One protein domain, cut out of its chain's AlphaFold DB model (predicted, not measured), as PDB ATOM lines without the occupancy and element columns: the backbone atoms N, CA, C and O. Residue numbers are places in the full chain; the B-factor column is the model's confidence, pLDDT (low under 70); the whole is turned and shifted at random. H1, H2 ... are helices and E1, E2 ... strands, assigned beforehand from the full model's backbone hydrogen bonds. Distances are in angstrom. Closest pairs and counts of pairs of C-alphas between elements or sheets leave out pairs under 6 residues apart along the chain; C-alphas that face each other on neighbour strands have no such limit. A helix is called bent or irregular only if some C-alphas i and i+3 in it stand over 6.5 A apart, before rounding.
ATOM      1  N   ILE A   2     -33.605 -19.597   5.334       62.25
ATOM      2  CA  ILE A   2     -33.684 -18.557   6.383       62.25
ATOM      3  C   ILE A   2     -35.151 -18.225   6.650       62.25
ATOM      4  O   ILE A   2     -35.893 -17.970   5.702       62.25
ATOM      5  N   ALA A   3     -35.561 -18.264   7.915       59.28
ATOM      6  CA  ALA A   3     -36.841 -17.744   8.368       59.28
ATOM      7  C   ALA A   3     -36.602 -16.340   8.933       59.28
ATOM      8  O   ALA A   3     -35.824 -16.158   9.870       59.28
ATOM      9  N   LEU A   4     -37.242 -15.342   8.332       58.12
ATOM     10  CA  LEU A   4     -37.255 -13.985   8.861       58.12
ATOM     11  C   LEU A   4     -38.525 -13.816   9.691       58.12
ATOM     12  O   LEU A   4     -39.607 -14.167   9.225       58.12
ATOM     13  N   SER A   5     -38.383 -13.282  10.898       54.41
ATOM     14  CA  SER A   5     -39.504 -12.846  11.727       54.41
ATOM     15  C   SER A   5     -39.376 -11.341  11.883       54.41
ATOM     16  O   SER A   5     -38.401 -10.877  12.460       54.41
ATOM     17  N   GLU A   6     -40.300 -10.579  11.294       56.44
ATOM     18  CA  GLU A   6     -40.421  -9.125  11.522       56.44
ATOM     19  C   GLU A   6     -39.155  -8.307  11.195       56.44
ATOM     20  O   GLU A   6     -38.863  -7.265  11.775       56.44
ATOM     21  N   GLY A   7     -38.387  -8.765  10.201       51.84
ATOM     22  CA  GLY A   7     -37.132  -8.125   9.799       51.84
ATOM     23  C   GLY A   7     -35.929  -8.494  10.672       51.84
ATOM     24  O   GLY A   7     -34.853  -7.942  10.448       51.84
ATOM     25  N   GLN A   8     -36.095  -9.436  11.606       55.12
ATOM     26  CA  GLN A   8     -35.035 -10.120  12.339       55.12
ATOM     27  C   GLN A   8     -34.832 -11.565  11.860       55.12
ATOM     28  O   GLN A   8     -35.681 -12.158  11.184       55.12
ATOM     29  N   PHE A   9     -33.690 -12.154  12.223       65.19
ATOM     30  CA  PHE A   9     -33.429 -13.569  11.997       65.19
ATOM     31  C   PHE A   9     -34.269 -14.399  12.980       65.19
ATOM     32  O   PHE A   9     -33.974 -14.448  14.166       65.19
ATOM     33  N   GLY A  10     -35.311 -15.070  12.481       59.50
ATOM     34  CA  GLY A  10     -36.198 -15.929  13.282       59.50
ATOM     35  C   GLY A  10     -35.718 -17.380  13.398       59.50
ATOM     36  O   GLY A  10     -36.381 -18.220  14.010       59.50
ATOM     37  N   GLY A  11     -34.580 -17.704  12.782       69.75
ATOM     38  CA  GLY A  11     -34.037 -19.052  12.694       69.75
ATOM     39  C   GLY A  11     -33.830 -19.505  11.255       69.75
ATOM     40  O   GLY A  11     -34.075 -18.784  10.285       69.75
ATOM     41  N   PHE A  12     -33.394 -20.748  11.109       76.06
ATOM     42  CA  PHE A  12     -33.383 -21.400   9.812       76.06
ATOM     43  C   PHE A  12     -34.649 -22.250   9.639       76.06
ATOM     44  O   PHE A  12     -34.997 -23.042  10.511       76.06
ATOM     45  N   GLY A  13     -35.342 -22.079   8.513       72.62
ATOM     46  CA  GLY A  13     -36.357 -23.021   8.037       72.62
ATOM     47  C   GLY A  13     -35.718 -24.223   7.336       72.62
ATOM     48  O   GLY A  13     -34.499 -24.308   7.222       72.62
ATOM     49  N   GLU A  14     -36.528 -25.127   6.792       74.75
ATOM     50  CA  GLU A  14     -36.010 -26.320   6.115       74.75
ATOM     51  C   GLU A  14     -35.162 -25.993   4.866       74.75
ATOM     52  O   GLU A  14     -35.296 -24.945   4.211       74.75
ATOM     53  N   GLY A  15     -34.246 -26.906   4.542       80.19
ATOM     54  CA  GLY A  15     -33.426 -26.868   3.334       80.19
ATOM     55  C   GLY A  15     -32.008 -27.393   3.548       80.19
ATOM     56  O   GLY A  15     -31.674 -27.944   4.595       80.19
ATOM     57  N   LEU A  16     -31.190 -27.253   2.507       86.25
ATOM     58  CA  LEU A  16     -29.819 -27.747   2.469       86.25
ATOM     59  C   LEU A  16     -28.968 -26.850   1.562       86.25
ATOM     60  O   LEU A  16     -29.357 -26.598   0.420       86.25
ATOM     61  N   LEU A  17     -27.782 -26.451   2.025       87.50
ATOM     62  CA  LEU A  17     -26.718 -25.947   1.150       87.50
ATOM     63  C   LEU A  17     -25.743 -27.074   0.836       87.50
ATOM     64  O   LEU A  17     -25.311 -27.804   1.725       87.50
ATOM     65  N   ARG A  18     -25.385 -27.206  -0.440       90.38
ATOM     66  CA  ARG A  18     -24.388 -28.173  -0.900       90.38
ATOM     67  C   ARG A  18     -23.144 -27.422  -1.337       90.38
ATOM     68  O   ARG A  18     -23.245 -26.512  -2.153       90.38
ATOM     69  N   ALA A  19     -21.994 -27.843  -0.836       88.75
ATOM     70  CA  ALA A  19     -20.704 -27.345  -1.284       88.75
ATOM     71  C   ALA A  19     -19.842 -28.525  -1.728       88.75
ATOM     72  O   ALA A  19     -19.815 -29.562  -1.066       88.75
ATOM     73  N   ARG A  20     -19.139 -28.363  -2.849       92.19
ATOM     74  CA  ARG A  20     -17.998 -29.218  -3.179       92.19
ATOM     75  C   ARG A  20     -16.766 -28.572  -2.581       92.19
ATOM     76  O   ARG A  20     -16.564 -27.374  -2.767       92.19
ATOM     77  N   ILE A  21     -16.000 -29.355  -1.846       89.25
ATOM     78  CA  ILE A  21     -14.785 -28.903  -1.181       89.25
ATOM     79  C   ILE A  21     -13.686 -29.923  -1.454       89.25
ATOM     80  O   ILE A  21     -13.980 -31.061  -1.791       89.25
ATOM     81  N   GLU A  22     -12.433 -29.515  -1.313       91.88
ATOM     82  CA  GLU A  22     -11.283 -30.416  -1.371       91.88
ATOM     83  C   GLU A  22     -10.478 -30.210  -0.090       91.88
ATOM     84  O   GLU A  22      -9.479 -29.495  -0.055       91.88
ATOM     85  N   VAL A  23     -10.986 -30.775   1.007       90.69
ATOM     86  CA  VAL A  23     -10.383 -30.637   2.338       90.69
ATOM     87  C   VAL A  23      -9.996 -32.013   2.852       90.69
ATOM     88  O   VAL A  23     -10.800 -32.939   2.851       90.69
ATOM     89  N   THR A  24      -8.756 -32.141   3.315       92.69
ATOM     90  CA  THR A  24      -8.284 -33.330   4.027       92.69
ATOM     91  C   THR A  24      -8.011 -32.963   5.475       92.69
ATOM     92  O   THR A  24      -7.155 -32.125   5.752       92.69
ATOM     93  N   LEU A  25      -8.713 -33.616   6.395       92.12
ATOM     94  CA  LEU A  25      -8.440 -33.542   7.825       92.12
ATOM     95  C   LEU A  25      -7.606 -34.764   8.208       92.12
ATOM     96  O   LEU A  25      -7.974 -35.889   7.869       92.12
ATOM     97  N   ALA A  26      -6.473 -34.569   8.880       91.31
ATOM     98  CA  ALA A  26      -5.583 -35.670   9.233       91.31
ATOM     99  C   ALA A  26      -4.979 -35.500  10.627       91.31
ATOM    100  O   ALA A  26      -4.624 -34.394  11.032       91.31
ATOM    101  N   ARG A  27      -4.833 -36.616  11.347       88.44
ATOM    102  CA  ARG A  27      -4.204 -36.675  12.672       88.44
ATOM    103  C   ARG A  27      -3.635 -38.066  12.921       88.44
ATOM    104  O   ARG A  27      -4.346 -39.044  12.752       88.44
ATOM    105  N   ALA A  28      -2.379 -38.153  13.365       85.94
ATOM    106  CA  ALA A  28      -1.753 -39.404  13.825       85.94
ATOM    107  C   ALA A  28      -1.970 -40.620  12.887       85.94
ATOM    108  O   ALA A  28      -2.228 -41.728  13.341       85.94
ATOM    109  N   GLY A  29      -1.902 -40.407  11.567       88.56
ATOM    110  CA  GLY A  29      -2.122 -41.456  10.559       88.56
ATOM    111  C   GLY A  29      -3.586 -41.688  10.155       88.56
ATOM    112  O   GLY A  29      -3.828 -42.335   9.141       88.56
ATOM    113  N   HIS A  30      -4.555 -41.112  10.870       93.12
ATOM    114  CA  HIS A  30      -5.950 -41.027  10.439       93.12
ATOM    115  C   HIS A  30      -6.129 -39.901   9.419       93.12
ATOM    116  O   HIS A  30      -5.502 -38.845   9.532       93.12
ATOM    117  N   ARG A  31      -7.000 -40.123   8.430       93.94
ATOM    118  CA  ARG A  31      -7.283 -39.179   7.346       93.94
ATOM    119  C   ARG A  31      -8.762 -39.244   6.970       93.94
ATOM    120  O   ARG A  31      -9.283 -40.330   6.730       93.94
ATOM    121  N   LEU A  32      -9.403 -38.085   6.889       93.50
ATOM    122  CA  LEU A  32     -10.761 -37.891   6.399       93.50
ATOM    123  C   LEU A  32     -10.712 -36.923   5.217       93.50
ATOM    124  O   LEU A  32     -10.355 -35.755   5.376       93.50
ATOM    125  N   GLU A  33     -11.051 -37.420   4.034       93.62
ATOM    126  CA  GLU A  33     -11.151 -36.610   2.821       93.62
ATOM    127  C   GLU A  33     -12.599 -36.186   2.605       93.62
ATOM    128  O   GLU A  33     -13.507 -37.016   2.592       93.62
ATOM    129  N   LEU A  34     -12.815 -34.889   2.417       92.00
ATOM    130  CA  LEU A  34     -14.121 -34.307   2.162       92.00
ATOM    131  C   LEU A  34     -14.136 -33.775   0.731       92.00
ATOM    132  O   LEU A  34     -13.442 -32.804   0.436       92.00
ATOM    133  N   GLY A  35     -14.918 -34.424  -0.136       90.56
ATOM    134  CA  GLY A  35     -15.165 -33.996  -1.523       90.56
ATOM    135  C   GLY A  35     -16.450 -33.172  -1.686       90.56
ATOM    136  O   GLY A  35     -16.583 -32.322  -2.572       90.56
ATOM    137  N   ALA A  36     -17.424 -33.408  -0.809       92.06
ATOM    138  CA  ALA A  36     -18.684 -32.687  -0.770       92.06
ATOM    139  C   ALA A  36     -19.238 -32.658   0.653       92.06
ATOM    140  O   ALA A  36     -19.112 -33.623   1.408       92.06
ATOM    141  N   VAL A  37     -19.870 -31.540   0.999       93.88
ATOM    142  CA  VAL A  37     -20.518 -31.340   2.293       93.88
ATOM    143  C   VAL A  37     -21.898 -30.721   2.140       93.88
ATOM    144  O   VAL A  37     -22.272 -30.128   1.118       93.88
ATOM    145  N   HIS A  38     -22.677 -30.896   3.192       94.00
ATOM    146  CA  HIS A  38     -24.077 -30.551   3.288       94.00
ATOM    147  C   HIS A  38     -24.298 -29.732   4.557       94.00
ATOM    148  O   HIS A  38     -24.123 -30.247   5.653       94.00
ATOM    149  N   LEU A  39     -24.681 -28.463   4.421       91.94
ATOM    150  CA  LEU A  39     -25.034 -27.604   5.551       91.94
ATOM    151  C   LEU A  39     -26.546 -27.623   5.759       91.94
ATOM    152  O   LEU A  39     -27.300 -27.232   4.862       91.94
ATOM    153  N   ARG A  40     -26.980 -28.080   6.936       91.75
ATOM    154  CA  ARG A  40     -28.390 -28.254   7.291       91.75
ATOM    155  C   ARG A  40     -28.764 -27.440   8.538       91.75
ATOM    156  O   ARG A  40     -28.058 -27.515   9.539       91.75
ATOM    157  N   PRO A  41     -29.884 -26.708   8.489       89.38
ATOM    158  CA  PRO A  41     -30.555 -26.116   9.641       89.38
ATOM    159  C   PRO A  41     -30.871 -27.112  10.754       89.38
ATOM    160  O   PRO A  41     -31.498 -28.140  10.501       89.38
ATOM    161  N   GLU A  42     -30.498 -26.766  11.982       88.56
ATOM    162  CA  GLU A  42     -30.806 -27.519  13.198       88.56
ATOM    163  C   GLU A  42     -31.112 -26.584  14.379       88.56
ATOM    164  O   GLU A  42     -30.950 -25.361  14.299       88.56
ATOM    165  N   ARG A  43     -31.562 -27.177  15.492       83.62
ATOM    166  CA  ARG A  43     -31.686 -26.501  16.784       83.62
ATOM    167  C   ARG A  43     -30.969 -27.280  17.875       83.62
ATOM    168  O   ARG A  43     -31.111 -28.497  17.958       83.62
ATOM    169  N   GLN A  44     -30.271 -26.559  18.741       80.94
ATOM    170  CA  GLN A  44     -29.636 -27.099  19.938       80.94
ATOM    171  C   GLN A  44     -29.964 -26.177  21.108       80.94
ATOM    172  O   GLN A  44     -29.690 -24.984  21.039       80.94
ATOM    173  N   ASN A  45     -30.587 -26.720  22.158       74.81
ATOM    174  CA  ASN A  45     -31.012 -25.958  23.342       74.81
ATOM    175  C   ASN A  45     -31.819 -24.691  22.994       74.81
ATOM    176  O   ASN A  45     -31.618 -23.637  23.573       74.81
ATOM    177  N   GLY A  46     -32.696 -24.773  21.989       75.38
ATOM    178  CA  GLY A  46     -33.488 -23.630  21.519       75.38
ATOM    179  C   GLY A  46     -32.775 -22.712  20.518       75.38
ATOM    180  O   GLY A  46     -33.460 -22.069  19.724       75.38
ATOM    181  N   HIS A  47     -31.443 -22.727  20.443       80.62
ATOM    182  CA  HIS A  47     -30.656 -21.880  19.540       80.62
ATOM    183  C   HIS A  47     -30.521 -22.464  18.132       80.62
ATOM    184  O   HIS A  47     -30.521 -23.682  17.936       80.62
ATOM    185  N   ALA A  48     -30.388 -21.583  17.141       83.75
ATOM    186  CA  ALA A  48     -30.155 -21.972  15.754       83.75
ATOM    187  C   ALA A  48     -28.719 -22.486  15.548       83.75
ATOM    188  O   ALA A  48     -27.754 -21.844  15.960       83.75
ATOM    189  N   VAL A  49     -28.592 -23.619  14.857       89.25
ATOM    190  CA  VAL A  49     -27.320 -24.276  14.518       89.25
ATOM    191  C   VAL A  49     -27.323 -24.646  13.033       89.25
ATOM    192  O   VAL A  49     -28.381 -24.905  12.454       89.25
ATOM    193  N   LEU A  50     -26.149 -24.678  12.397       92.31
ATOM    194  CA  LEU A  50     -25.978 -25.285  11.072       92.31
ATOM    195  C   LEU A  50     -25.071 -26.511  11.175       92.31
ATOM    196  O   LEU A  50     -23.860 -26.376  11.340       92.31
ATOM    197  N   GLY A  51     -25.641 -27.705  11.040       94.19
ATOM    198  CA  GLY A  51     -24.872 -28.944  10.973       94.19
ATOM    199  C   GLY A  51     -24.176 -29.080   9.619       94.19
ATOM    200  O   GLY A  51     -24.799 -28.886   8.576       94.19
ATOM    201  N   LEU A  52     -22.892 -29.427   9.627       94.62
ATOM    202  CA  LEU A  52     -22.093 -29.766   8.455       94.62
ATOM    203  C   LEU A  52     -21.952 -31.287   8.370       94.62
ATOM    204  O   LEU A  52     -21.313 -31.940   9.200       94.62
ATOM    205  N   PHE A  53     -22.557 -31.841   7.330       95.38
ATOM    206  CA  PHE A  53     -22.643 -33.265   7.061       95.38
ATOM    207  C   PHE A  53     -21.755 -33.650   5.884       95.38
ATOM    208  O   PHE A  53     -21.658 -32.907   4.905       95.38
ATOM    209  N   GLU A  54     -21.148 -34.830   5.948       93.25
ATOM    210  CA  GLU A  54     -20.570 -35.469   4.764       93.25
ATOM    211  C   GLU A  54     -21.662 -36.025   3.839       93.25
ATOM    212  O   GLU A  54     -22.830 -36.145   4.217       93.25
ATOM    213  N   GLU A  55     -21.273 -36.415   2.627       87.62
ATOM    214  CA  GLU A  55     -22.183 -36.995   1.632       87.62
ATOM    215  C   GLU A  55     -22.860 -38.289   2.118       87.62
ATOM    216  O   GLU A  55     -24.035 -38.517   1.837       87.62
ATOM    217  N   ALA A  56     -22.165 -39.096   2.929       86.62
ATOM    218  CA  ALA A  56     -22.728 -40.291   3.564       86.62
ATOM    219  C   ALA A  56     -23.760 -39.980   4.671       86.62
ATOM    220  O   ALA A  56     -24.416 -40.889   5.176       86.62
ATOM    221  N   GLY A  57     -23.934 -38.706   5.039       90.19
ATOM    222  CA  GLY A  57     -24.946 -38.253   5.990       90.19
ATOM    223  C   GLY A  57     -24.496 -38.219   7.450       90.19
ATOM    224  O   GLY A  57     -25.320 -37.923   8.316       90.19
ATOM    225  N   SER A  58     -23.220 -38.473   7.755       93.94
ATOM    226  CA  SER A  58     -22.686 -38.256   9.105       93.94
ATOM    227  C   SER A  58     -22.500 -36.764   9.374       93.94
ATOM    228  O   SER A  58     -21.904 -36.051   8.566       93.94
ATOM    229  N   ARG A  59     -22.964 -36.285  10.532       95.19
ATOM    230  CA  ARG A  59     -22.677 -34.922  10.998       95.19
ATOM    231  C   ARG A  59     -21.237 -34.868  11.493       95.19
ATOM    232  O   ARG A  59     -20.910 -35.522  12.482       95.19
ATOM    233  N   LEU A  60     -20.381 -34.140  10.785       95.62
ATOM    234  CA  LEU A  60     -18.957 -34.031  11.104       95.62
ATOM    235  C   LEU A  60     -18.666 -32.836  12.004       95.62
ATOM    236  O   LEU A  60     -17.824 -32.926  12.892       95.62
ATOM    237  N   MET A  61     -19.344 -31.720  11.757       95.44
ATOM    238  CA  MET A  61     -19.154 -30.474  12.489       95.44
ATOM    239  C   MET A  61     -20.489 -29.739  12.622       95.44
ATOM    240  O   MET A  61     -21.425 -30.031  11.877       95.44
ATOM    241  N   SER A  62     -20.559 -28.754  13.509       94.81
ATOM    242  CA  SER A  62     -21.712 -27.865  13.662       94.81
ATOM    243  C   SER A  62     -21.253 -26.423  13.820       94.81
ATOM    244  O   SER A  62     -20.352 -26.143  14.603       94.81
ATOM    245  N   LEU A  63     -21.884 -25.498  13.103       92.31
ATOM    246  CA  LEU A  63     -21.755 -24.069  13.362       92.31
ATOM    247  C   LEU A  63     -22.770 -23.667  14.428       92.31
ATOM    248  O   LEU A  63     -23.978 -23.751  14.198       92.31
ATOM    249  N   THR A  64     -22.270 -23.228  15.573       90.50
ATOM    250  CA  THR A  64     -23.057 -22.828  16.748       90.50
ATOM    251  C   THR A  64     -22.733 -21.381  17.134       90.50
ATOM    252  O   THR A  64     -21.838 -20.776  16.541       90.50
ATOM    253  N   HIS A  65     -23.453 -20.812  18.112       86.69
ATOM    254  CA  HIS A  65     -23.213 -19.446  18.610       86.69
ATOM    255  C   HIS A  65     -23.186 -18.410  17.459       86.69
ATOM    256  O   HIS A  65     -22.251 -17.623  17.294       86.69
ATOM    257  N   LEU A  66     -24.189 -18.495  16.574       84.81
ATOM    258  CA  LEU A  66     -24.216 -17.785  15.296       84.81
ATOM    259  C   LEU A  66     -24.478 -16.285  15.494       84.81
ATOM    260  O   LEU A  66     -25.603 -15.889  15.796       84.81
ATOM    261  N   HIS A  67     -23.470 -15.457  15.227       80.88
ATOM    262  CA  HIS A  67     -23.593 -14.000  15.192       80.88
ATOM    263  C   HIS A  67     -24.061 -13.561  13.812       80.88
ATOM    264  O   HIS A  67     -23.273 -13.484  12.862       80.88
ATOM    265  N   ILE A  68     -25.366 -13.326  13.697       75.31
ATOM    266  CA  ILE A  68     -26.034 -13.076  12.424       75.31
ATOM    267  C   ILE A  68     -26.359 -11.594  12.291       75.31
ATOM    268  O   ILE A  68     -27.105 -11.043  13.092       75.31
ATOM    269  N   SER A  69     -25.857 -10.963  11.234       72.19
ATOM    270  CA  SER A  69     -26.275  -9.632  10.808       72.19
ATOM    271  C   SER A  69     -27.048  -9.703   9.494       72.19
ATOM    272  O   SER A  69     -26.883 -10.618   8.684       72.19
ATOM    273  N   MET A  70     -27.931  -8.734   9.284       72.25
ATOM    274  CA  MET A  70     -28.687  -8.584   8.044       72.25
ATOM    275  C   MET A  70     -28.322  -7.251   7.408       72.25
ATOM    276  O   MET A  70     -28.316  -6.225   8.087       72.25
ATOM    277  N   ASP A  71     -28.059  -7.272   6.107       70.69
ATOM    278  CA  ASP A  71     -27.838  -6.088   5.284       70.69
ATOM    279  C   ASP A  71     -28.992  -5.976   4.273       70.69
ATOM    280  O   ASP A  71     -28.965  -6.621   3.220       70.69
ATOM    281  N   PRO A  72     -30.040  -5.187   4.582       66.19
ATOM    282  CA  PRO A  72     -31.161  -4.986   3.668       66.19
ATOM    283  C   PRO A  72     -30.760  -4.290   2.366       66.19
ATOM    284  O   PRO A  72     -31.401  -4.524   1.344       66.19
ATOM    285  N   GLY A  73     -29.718  -3.449   2.391       69.00
ATOM    286  CA  GLY A  73     -29.236  -2.725   1.215       69.00
ATOM    287  C   GLY A  73     -28.571  -3.655   0.202       69.00
ATOM    288  O   GLY A  73     -28.766  -3.491  -1.000       69.00
ATOM    289  N   GLN A  74     -27.847  -4.665   0.689       78.06
ATOM    290  CA  GLN A  74     -27.230  -5.706  -0.142       78.06
ATOM    291  C   GLN A  74     -28.097  -6.963  -0.304       78.06
ATOM    292  O   GLN A  74     -27.703  -7.874  -1.025       78.06
ATOM    293  N   GLN A  75     -29.257  -7.032   0.358       78.69
ATOM    294  CA  GLN A  75     -30.096  -8.237   0.452       78.69
ATOM    295  C   GLN A  75     -29.308  -9.469   0.930       78.69
ATOM    296  O   GLN A  75     -29.455 -10.569   0.399       78.69
ATOM    297  N   GLN A  76     -28.465  -9.289   1.949       82.06
ATOM    298  CA  GLN A  76     -27.623 -10.350   2.501       82.06
ATOM    299  C   GLN A  76     -27.972 -10.662   3.955       82.06
ATOM    300  O   GLN A  76     -28.275  -9.774   4.752       82.06
ATOM    301  N   VAL A  77     -27.837 -11.934   4.318       77.62
ATOM    302  CA  VAL A  77     -27.689 -12.386   5.703       77.62
ATOM    303  C   VAL A  77     -26.266 -12.869   5.884       77.62
ATOM    304  O   VAL A  77     -25.766 -13.683   5.108       77.62
ATOM    305  N   ARG A  78     -25.601 -12.360   6.911       84.12
ATOM    306  CA  ARG A  78     -24.205 -12.646   7.196       84.12
ATOM    307  C   ARG A  78     -24.099 -13.316   8.548       84.12
ATOM    308  O   ARG A  78     -24.472 -12.735   9.555       84.12
ATOM    309  N   ILE A  79     -23.549 -14.518   8.573       85.44
ATOM    310  CA  ILE A  79     -23.000 -15.113   9.786       85.44
ATOM    311  C   ILE A  79     -21.579 -14.574   9.889       85.44
ATOM    312  O   ILE A  79     -20.692 -14.999   9.144       85.44
ATOM    313  N   VAL A  80     -21.397 -13.566  10.737       80.69
ATOM    314  CA  VAL A  80     -20.140 -12.818  10.857       80.69
ATOM    315  C   VAL A  80     -19.142 -13.578  11.722       80.69
ATOM    316  O   VAL A  80     -17.950 -13.576  11.416       80.69
ATOM    317  N   ASN A  81     -19.638 -14.265  12.753       82.81
ATOM    318  CA  ASN A  81     -18.874 -15.176  13.598       82.81
ATOM    319  C   ASN A  81     -19.750 -16.370  14.004       82.81
ATOM    320  O   ASN A  81     -20.955 -16.229  14.212       82.81
ATOM    321  N   ALA A  82     -19.139 -17.542  14.110       87.88
ATOM    322  CA  ALA A  82     -19.749 -18.767  14.607       87.88
ATOM    323  C   ALA A  82     -18.642 -19.701  15.087       87.88
ATOM    324  O   ALA A  82     -17.570 -19.718  14.480       87.88
ATOM    325  N   ASP A  83     -18.918 -20.514  16.097       89.25
ATOM    326  CA  ASP A  83     -18.020 -21.595  16.496       89.25
ATOM    327  C   ASP A  83     -18.247 -22.815  15.608       89.25
ATOM    328  O   ASP A  83     -19.376 -23.286  15.479       89.25
ATOM    329  N   LEU A  84     -17.172 -23.349  15.028       92.44
ATOM    330  CA  LEU A  84     -17.165 -24.634  14.341       92.44
ATOM    331  C   LEU A  84     -16.830 -25.730  15.355       92.44
ATOM    332  O   LEU A  84     -15.672 -25.920  15.717       92.44
ATOM    333  N   ILE A  85     -17.853 -26.435  15.817       93.19
ATOM    334  CA  ILE A  85     -17.751 -27.511  16.803       93.19
ATOM    335  C   ILE A  85     -17.528 -28.840  16.088       93.19
ATOM    336  O   ILE A  85     -18.232 -29.148  15.125       93.19
ATOM    337  N   ALA A  86     -16.573 -29.641  16.549       94.19
ATOM    338  CA  ALA A  86     -16.371 -30.998  16.055       94.19
ATOM    339  C   ALA A  86     -17.408 -31.967  16.632       94.19
ATOM    340  O   ALA A  86     -17.695 -31.970  17.826       94.19
ATOM    341  N   GLU A  87     -17.954 -32.838  15.790       95.69
ATOM    342  CA  GLU A  87     -18.962 -33.818  16.189       95.69
ATOM    343  C   GLU A  87     -18.354 -35.209  16.379       95.69
ATOM    344  O   GLU A  87     -17.261 -35.521  15.897       95.69
ATOM    345  N   ALA A  88     -19.106 -36.099  17.029       95.12
ATOM    346  CA  ALA A  88     -18.640 -37.448  17.345       95.12
ATOM    347  C   ALA A  88     -18.185 -38.253  16.111       95.12
ATOM    348  O   ALA A  88     -17.307 -39.108  16.224       95.12
ATOM    349  N   ALA A  89     -18.760 -38.009  14.926       95.69
ATOM    350  CA  ALA A  89     -18.328 -38.685  13.702       95.69
ATOM    351  C   ALA A  89     -16.933 -38.234  13.250       95.69
ATOM    352  O   ALA A  89     -16.113 -39.083  12.902       95.69
ATOM    353  N   LEU A  90     -16.637 -36.933  13.328       95.94
ATOM    354  CA  LEU A  90     -15.310 -36.404  13.021       95.94
ATOM    355  C   LEU A  90     -14.269 -36.899  14.032       95.94
ATOM    356  O   LEU A  90     -13.204 -37.368  13.637       95.94
ATOM    357  N   ALA A  91     -14.607 -36.866  15.323       94.50
ATOM    358  CA  ALA A  91     -13.763 -37.383  16.398       94.50
ATOM    359  C   ALA A  91     -13.366 -38.854  16.165       94.50
ATOM    360  O   ALA A  91     -12.186 -39.208  16.224       94.50
ATOM    361  N   ARG A  92     -14.336 -39.709  15.804       94.69
ATOM    362  CA  ARG A  92     -14.075 -41.114  15.439       94.69
ATOM    363  C   ARG A  92     -13.214 -41.243  14.186       94.69
ATOM    364  O   ARG A  92     -12.286 -42.047  14.183       94.69
ATOM    365  N   ALA A  93     -13.503 -40.465  13.143       93.69
ATOM    366  CA  ALA A  93     -12.751 -40.513  11.890       93.69
ATOM    367  C   ALA A  93     -11.266 -40.159  12.087       93.69
ATOM    368  O   ALA A  93     -10.403 -40.743  11.435       93.69
ATOM    369  N   LEU A  94     -10.967 -39.252  13.021       94.25
ATOM    370  CA  LEU A  94      -9.609 -38.807  13.347       94.25
ATOM    371  C   LEU A  94      -8.943 -39.592  14.490       94.25
ATOM    372  O   LEU A  94      -7.833 -39.238  14.898       94.25
ATOM    373  N   GLY A  95      -9.603 -40.628  15.023       91.19
ATOM    374  CA  GLY A  95      -9.082 -41.413  16.145       91.19
ATOM    375  C   GLY A  95      -8.816 -40.558  17.389       91.19
ATOM    376  O   GLY A  95      -7.815 -40.761  18.075       91.19
ATOM    377  N   PHE A  96      -9.660 -39.553  17.637       89.94
ATOM    378  CA  PHE A  96      -9.525 -38.627  18.761       89.94
ATOM    379  C   PHE A  96     -10.895 -38.362  19.402       89.94
ATOM    380  O   PHE A  96     -11.535 -37.365  19.063       89.94
ATOM    381  N   PRO A  97     -11.392 -39.276  20.258       88.25
ATOM    382  CA  PRO A  97     -12.726 -39.184  20.856       88.25
ATOM    383  C   PRO A  97     -13.003 -37.861  21.579       88.25
ATOM    384  O   PRO A  97     -14.107 -37.334  21.467       88.25
ATOM    385  N   GLU A  98     -11.998 -37.308  22.256       84.38
ATOM    386  CA  GLU A  98     -12.077 -36.077  23.046       84.38
ATOM    387  C   GLU A  98     -12.320 -34.835  22.181       84.38
ATOM    388  O   GLU A  98     -12.793 -33.826  22.685       84.38
ATOM    389  N   LEU A  99     -12.076 -34.914  20.866       88.25
ATOM    390  CA  LEU A  99     -12.378 -33.831  19.929       88.25
ATOM    391  C   LEU A  99     -13.876 -33.497  19.881       88.25
ATOM    392  O   LEU A  99     -14.248 -32.378  19.537       88.25
ATOM    393  N   ALA A 100     -14.746 -34.469  20.165       91.06
ATOM    394  CA  ALA A 100     -16.186 -34.273  20.087       91.06
ATOM    395  C   ALA A 100     -16.648 -33.201  21.089       91.06
ATOM    396  O   ALA A 100     -16.406 -33.307  22.286       91.06
ATOM    397  N   GLY A 101     -17.349 -32.181  20.595       87.06
ATOM    398  CA  GLY A 101     -17.818 -31.044  21.386       87.06
ATOM    399  C   GLY A 101     -16.817 -29.890  21.501       87.06
ATOM    400  O   GLY A 101     -17.201 -28.829  21.982       87.06
ATOM    401  N   MET A 102     -15.576 -30.044  21.025       88.62
ATOM    402  CA  MET A 102     -14.592 -28.958  21.015       88.62
ATOM    403  C   MET A 102     -14.830 -28.003  19.842       88.62
ATOM    404  O   MET A 102     -15.098 -28.430  18.714       88.62
ATOM    405  N   ALA A 103     -14.669 -26.705  20.086       89.19
ATOM    406  CA  ALA A 103     -14.557 -25.698  19.046       89.19
ATOM    407  C   ALA A 103     -13.194 -25.834  18.351       89.19
ATOM    408  O   ALA A 103     -12.142 -25.673  18.964       89.19
ATOM    409  N   ILE A 104     -13.208 -26.150  17.059       89.69
ATOM    410  CA  ILE A 104     -12.006 -26.427  16.251       89.69
ATOM    411  C   ILE A 104     -11.713 -25.334  15.219       89.69
ATOM    412  O   ILE A 104     -10.791 -25.453  14.415       89.69
ATOM    413  N   GLY A 105     -12.517 -24.275  15.214       87.31
ATOM    414  CA  GLY A 105     -12.346 -23.121  14.347       87.31
ATOM    415  C   GLY A 105     -13.569 -22.218  14.369       87.31
ATOM    416  O   GLY A 105     -14.499 -22.434  15.146       87.31
ATOM    417  N   SER A 106     -13.585 -21.231  13.479       85.88
ATOM    418  CA  SER A 106     -14.720 -20.329  13.301       85.88
ATOM    419  C   SER A 106     -15.326 -20.441  11.905       85.88
ATOM    420  O   SER A 106     -14.650 -20.784  10.933       85.88
ATOM    421  N   GLY A 107     -16.624 -20.161  11.806       85.25
ATOM    422  CA  GLY A 107     -17.358 -20.123  10.546       85.25
ATOM    423  C   GLY A 107     -17.821 -18.720  10.188       85.25
ATOM    424  O   GLY A 107     -18.263 -17.955  11.044       85.25
ATOM    425  N   ARG A 108     -17.769 -18.407   8.892       87.94
ATOM    426  CA  ARG A 108     -18.378 -17.212   8.304       87.94
ATOM    427  C   ARG A 108     -19.175 -17.599   7.076       87.94
ATOM    428  O   ARG A 108     -18.700 -18.382   6.257       87.94
ATOM    429  N   LEU A 109     -20.378 -17.052   6.946       87.38
ATOM    430  CA  LEU A 109     -21.230 -17.280   5.784       87.38
ATOM    431  C   LEU A 109     -21.860 -15.970   5.344       87.38
ATOM    432  O   LEU A 109     -22.371 -15.217   6.164       87.38
ATOM    433  N   VAL A 110     -21.867 -15.732   4.039       87.31
ATOM    434  CA  VAL A 110     -22.646 -14.662   3.417       87.31
ATOM    435  C   VAL A 110     -23.679 -15.341   2.536       87.31
ATOM    436  O   VAL A 110     -23.332 -16.125   1.655       87.31
ATOM    437  N   LEU A 111     -24.949 -15.090   2.826       81.44
ATOM    438  CA  LEU A 111     -26.087 -15.701   2.160       81.44
ATOM    439  C   LEU A 111     -26.892 -14.599   1.482       81.44
ATOM    440  O   LEU A 111     -27.370 -13.681   2.145       81.44
ATOM    441  N   GLU A 112     -27.052 -14.695   0.167       82.06
ATOM    442  CA  GLU A 112     -27.933 -13.802  -0.584       82.06
ATOM    443  C   GLU A 112     -29.394 -14.212  -0.380       82.06
ATOM    444  O   GLU A 112     -29.749 -15.397  -0.409       82.06
ATOM    445  N   LEU A 113     -30.258 -13.227  -0.154       70.62
ATOM    446  CA  LEU A 113     -31.684 -13.439   0.023       70.62
ATOM    447  C   LEU A 113     -32.402 -13.376  -1.320       70.62
ATOM    448  O   LEU A 113     -32.341 -12.386  -2.037       70.62
ATOM    449  N   ALA A 114     -33.163 -14.426  -1.626       67.88
ATOM    450  CA  ALA A 114     -33.988 -14.483  -2.834       67.88
ATOM    451  C   ALA A 114     -35.261 -13.613  -2.756       67.88
ATOM    452  O   ALA A 114     -35.957 -13.461  -3.758       67.88
ATOM    453  N   GLN A 115     -35.608 -13.095  -1.572       62.41
ATOM    454  CA  GLN A 115     -36.781 -12.253  -1.335       62.41
ATOM    455  C   GLN A 115     -36.370 -10.995  -0.553       62.41
ATOM    456  O   GLN A 115     -35.528 -11.104   0.344       62.41
ATOM    457  N   PRO A 116     -36.954  -9.816  -0.847       58.88
ATOM    458  CA  PRO A 116     -36.659  -8.586  -0.117       58.88
ATOM    459  C   PRO A 116     -37.016  -8.714   1.369       58.88
ATOM    460  O   PRO A 116     -38.065  -9.256   1.716       58.88
ATOM    461  N   ILE A 117     -36.180  -8.158   2.248       56.78
ATOM    462  CA  ILE A 117     -36.488  -8.055   3.678       56.78
ATOM    463  C   ILE A 117     -37.566  -6.976   3.856       56.78
ATOM    464  O   ILE A 117     -37.260  -5.785   3.805       56.78
TER     465      ILE A 117
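Overview. This is residues 2 to 117 of the 545 residues of an uncharacterized protein of Proteobacteria bacterium (UniProt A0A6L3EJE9). A strongly twisted sheet of seven bent and short strands wraps round into a small open barrel, with a gap between E3 and the strands E8 and E9. The hairpin of E1 and E2 packs on this sheet at one end, and the short helix H1 sits towards the other. The printed part has 116 residues, with nine named strands and one named helix in the order E1 to E7, H1, E8, E9; the class is mostly strand, and the neighbour strands are antiparallel. It is compact, with a radius of gyration of the C-alphas of 15.2 A, yet elongated, spanning 49 by 29 by 21 A.

Arrangement. Start at E1, residues 2 to 5, and E2, residues 8 to 12, a hairpin with N 3 and O 11 2.8 A apart. Next comes a meander, each strand the antiparallel neighbour of the one before: E3, residues 17 to 27, E4, 30 to 44, E5, 47 to 54, E6, 59 to 71, and E7, 76 to 86. Look for N 19 and O 37 at 3.0 A between E3 and E4, N 40 and O 51 at 2.8 A between E4 and E5, N 52 and O 61 at 2.8 A between E5 and E6, and N 64 and O 83 at 2.9 A between E6 and E7. E4 bends by 94 degrees at residue 41. H1, residues 88 to 93, is on this sheet at a height of 5.9 A, over none of its strands, but only just, with 2 of its C-alphas falling on E6; its closest C-alpha to E6 is that of Leu 90, 4.8 A from that of Leu 60. In H1 every O i to N i+4 pair is within hydrogen-bond range. E8, residues 103 to 106, and E9, 109 to 112, lie on the other side of E7 from E6, with N 84 and O 105, and N 77 and O 111, each 2.8 A apart. E1 and E2 form a sandwich, two sheets face to face, with the larger sheet; the closest C-alphas of E2 and E5 are those of Gly 11 and Ala 48, 5.7 A.

Along the chain. Find C-alpha 2 at (-33.684, -18.557, 6.383), where E1 begins. E3 measures 27.5 A, E4 29.1 A, E5 22.5 A, E6 29.8 A and E7 27.1 A. E9 ends at C-alpha 112, (-27.933, -13.802, -0.584).

Size, cuts and confidence. The C-alphas farthest apart are those of Glu 6 and Gly 29, 50.1 A. The printed part has no cut and no long link. Confidence is under 70 at residues 2 to 11, 72 to 73 and 114 to 117.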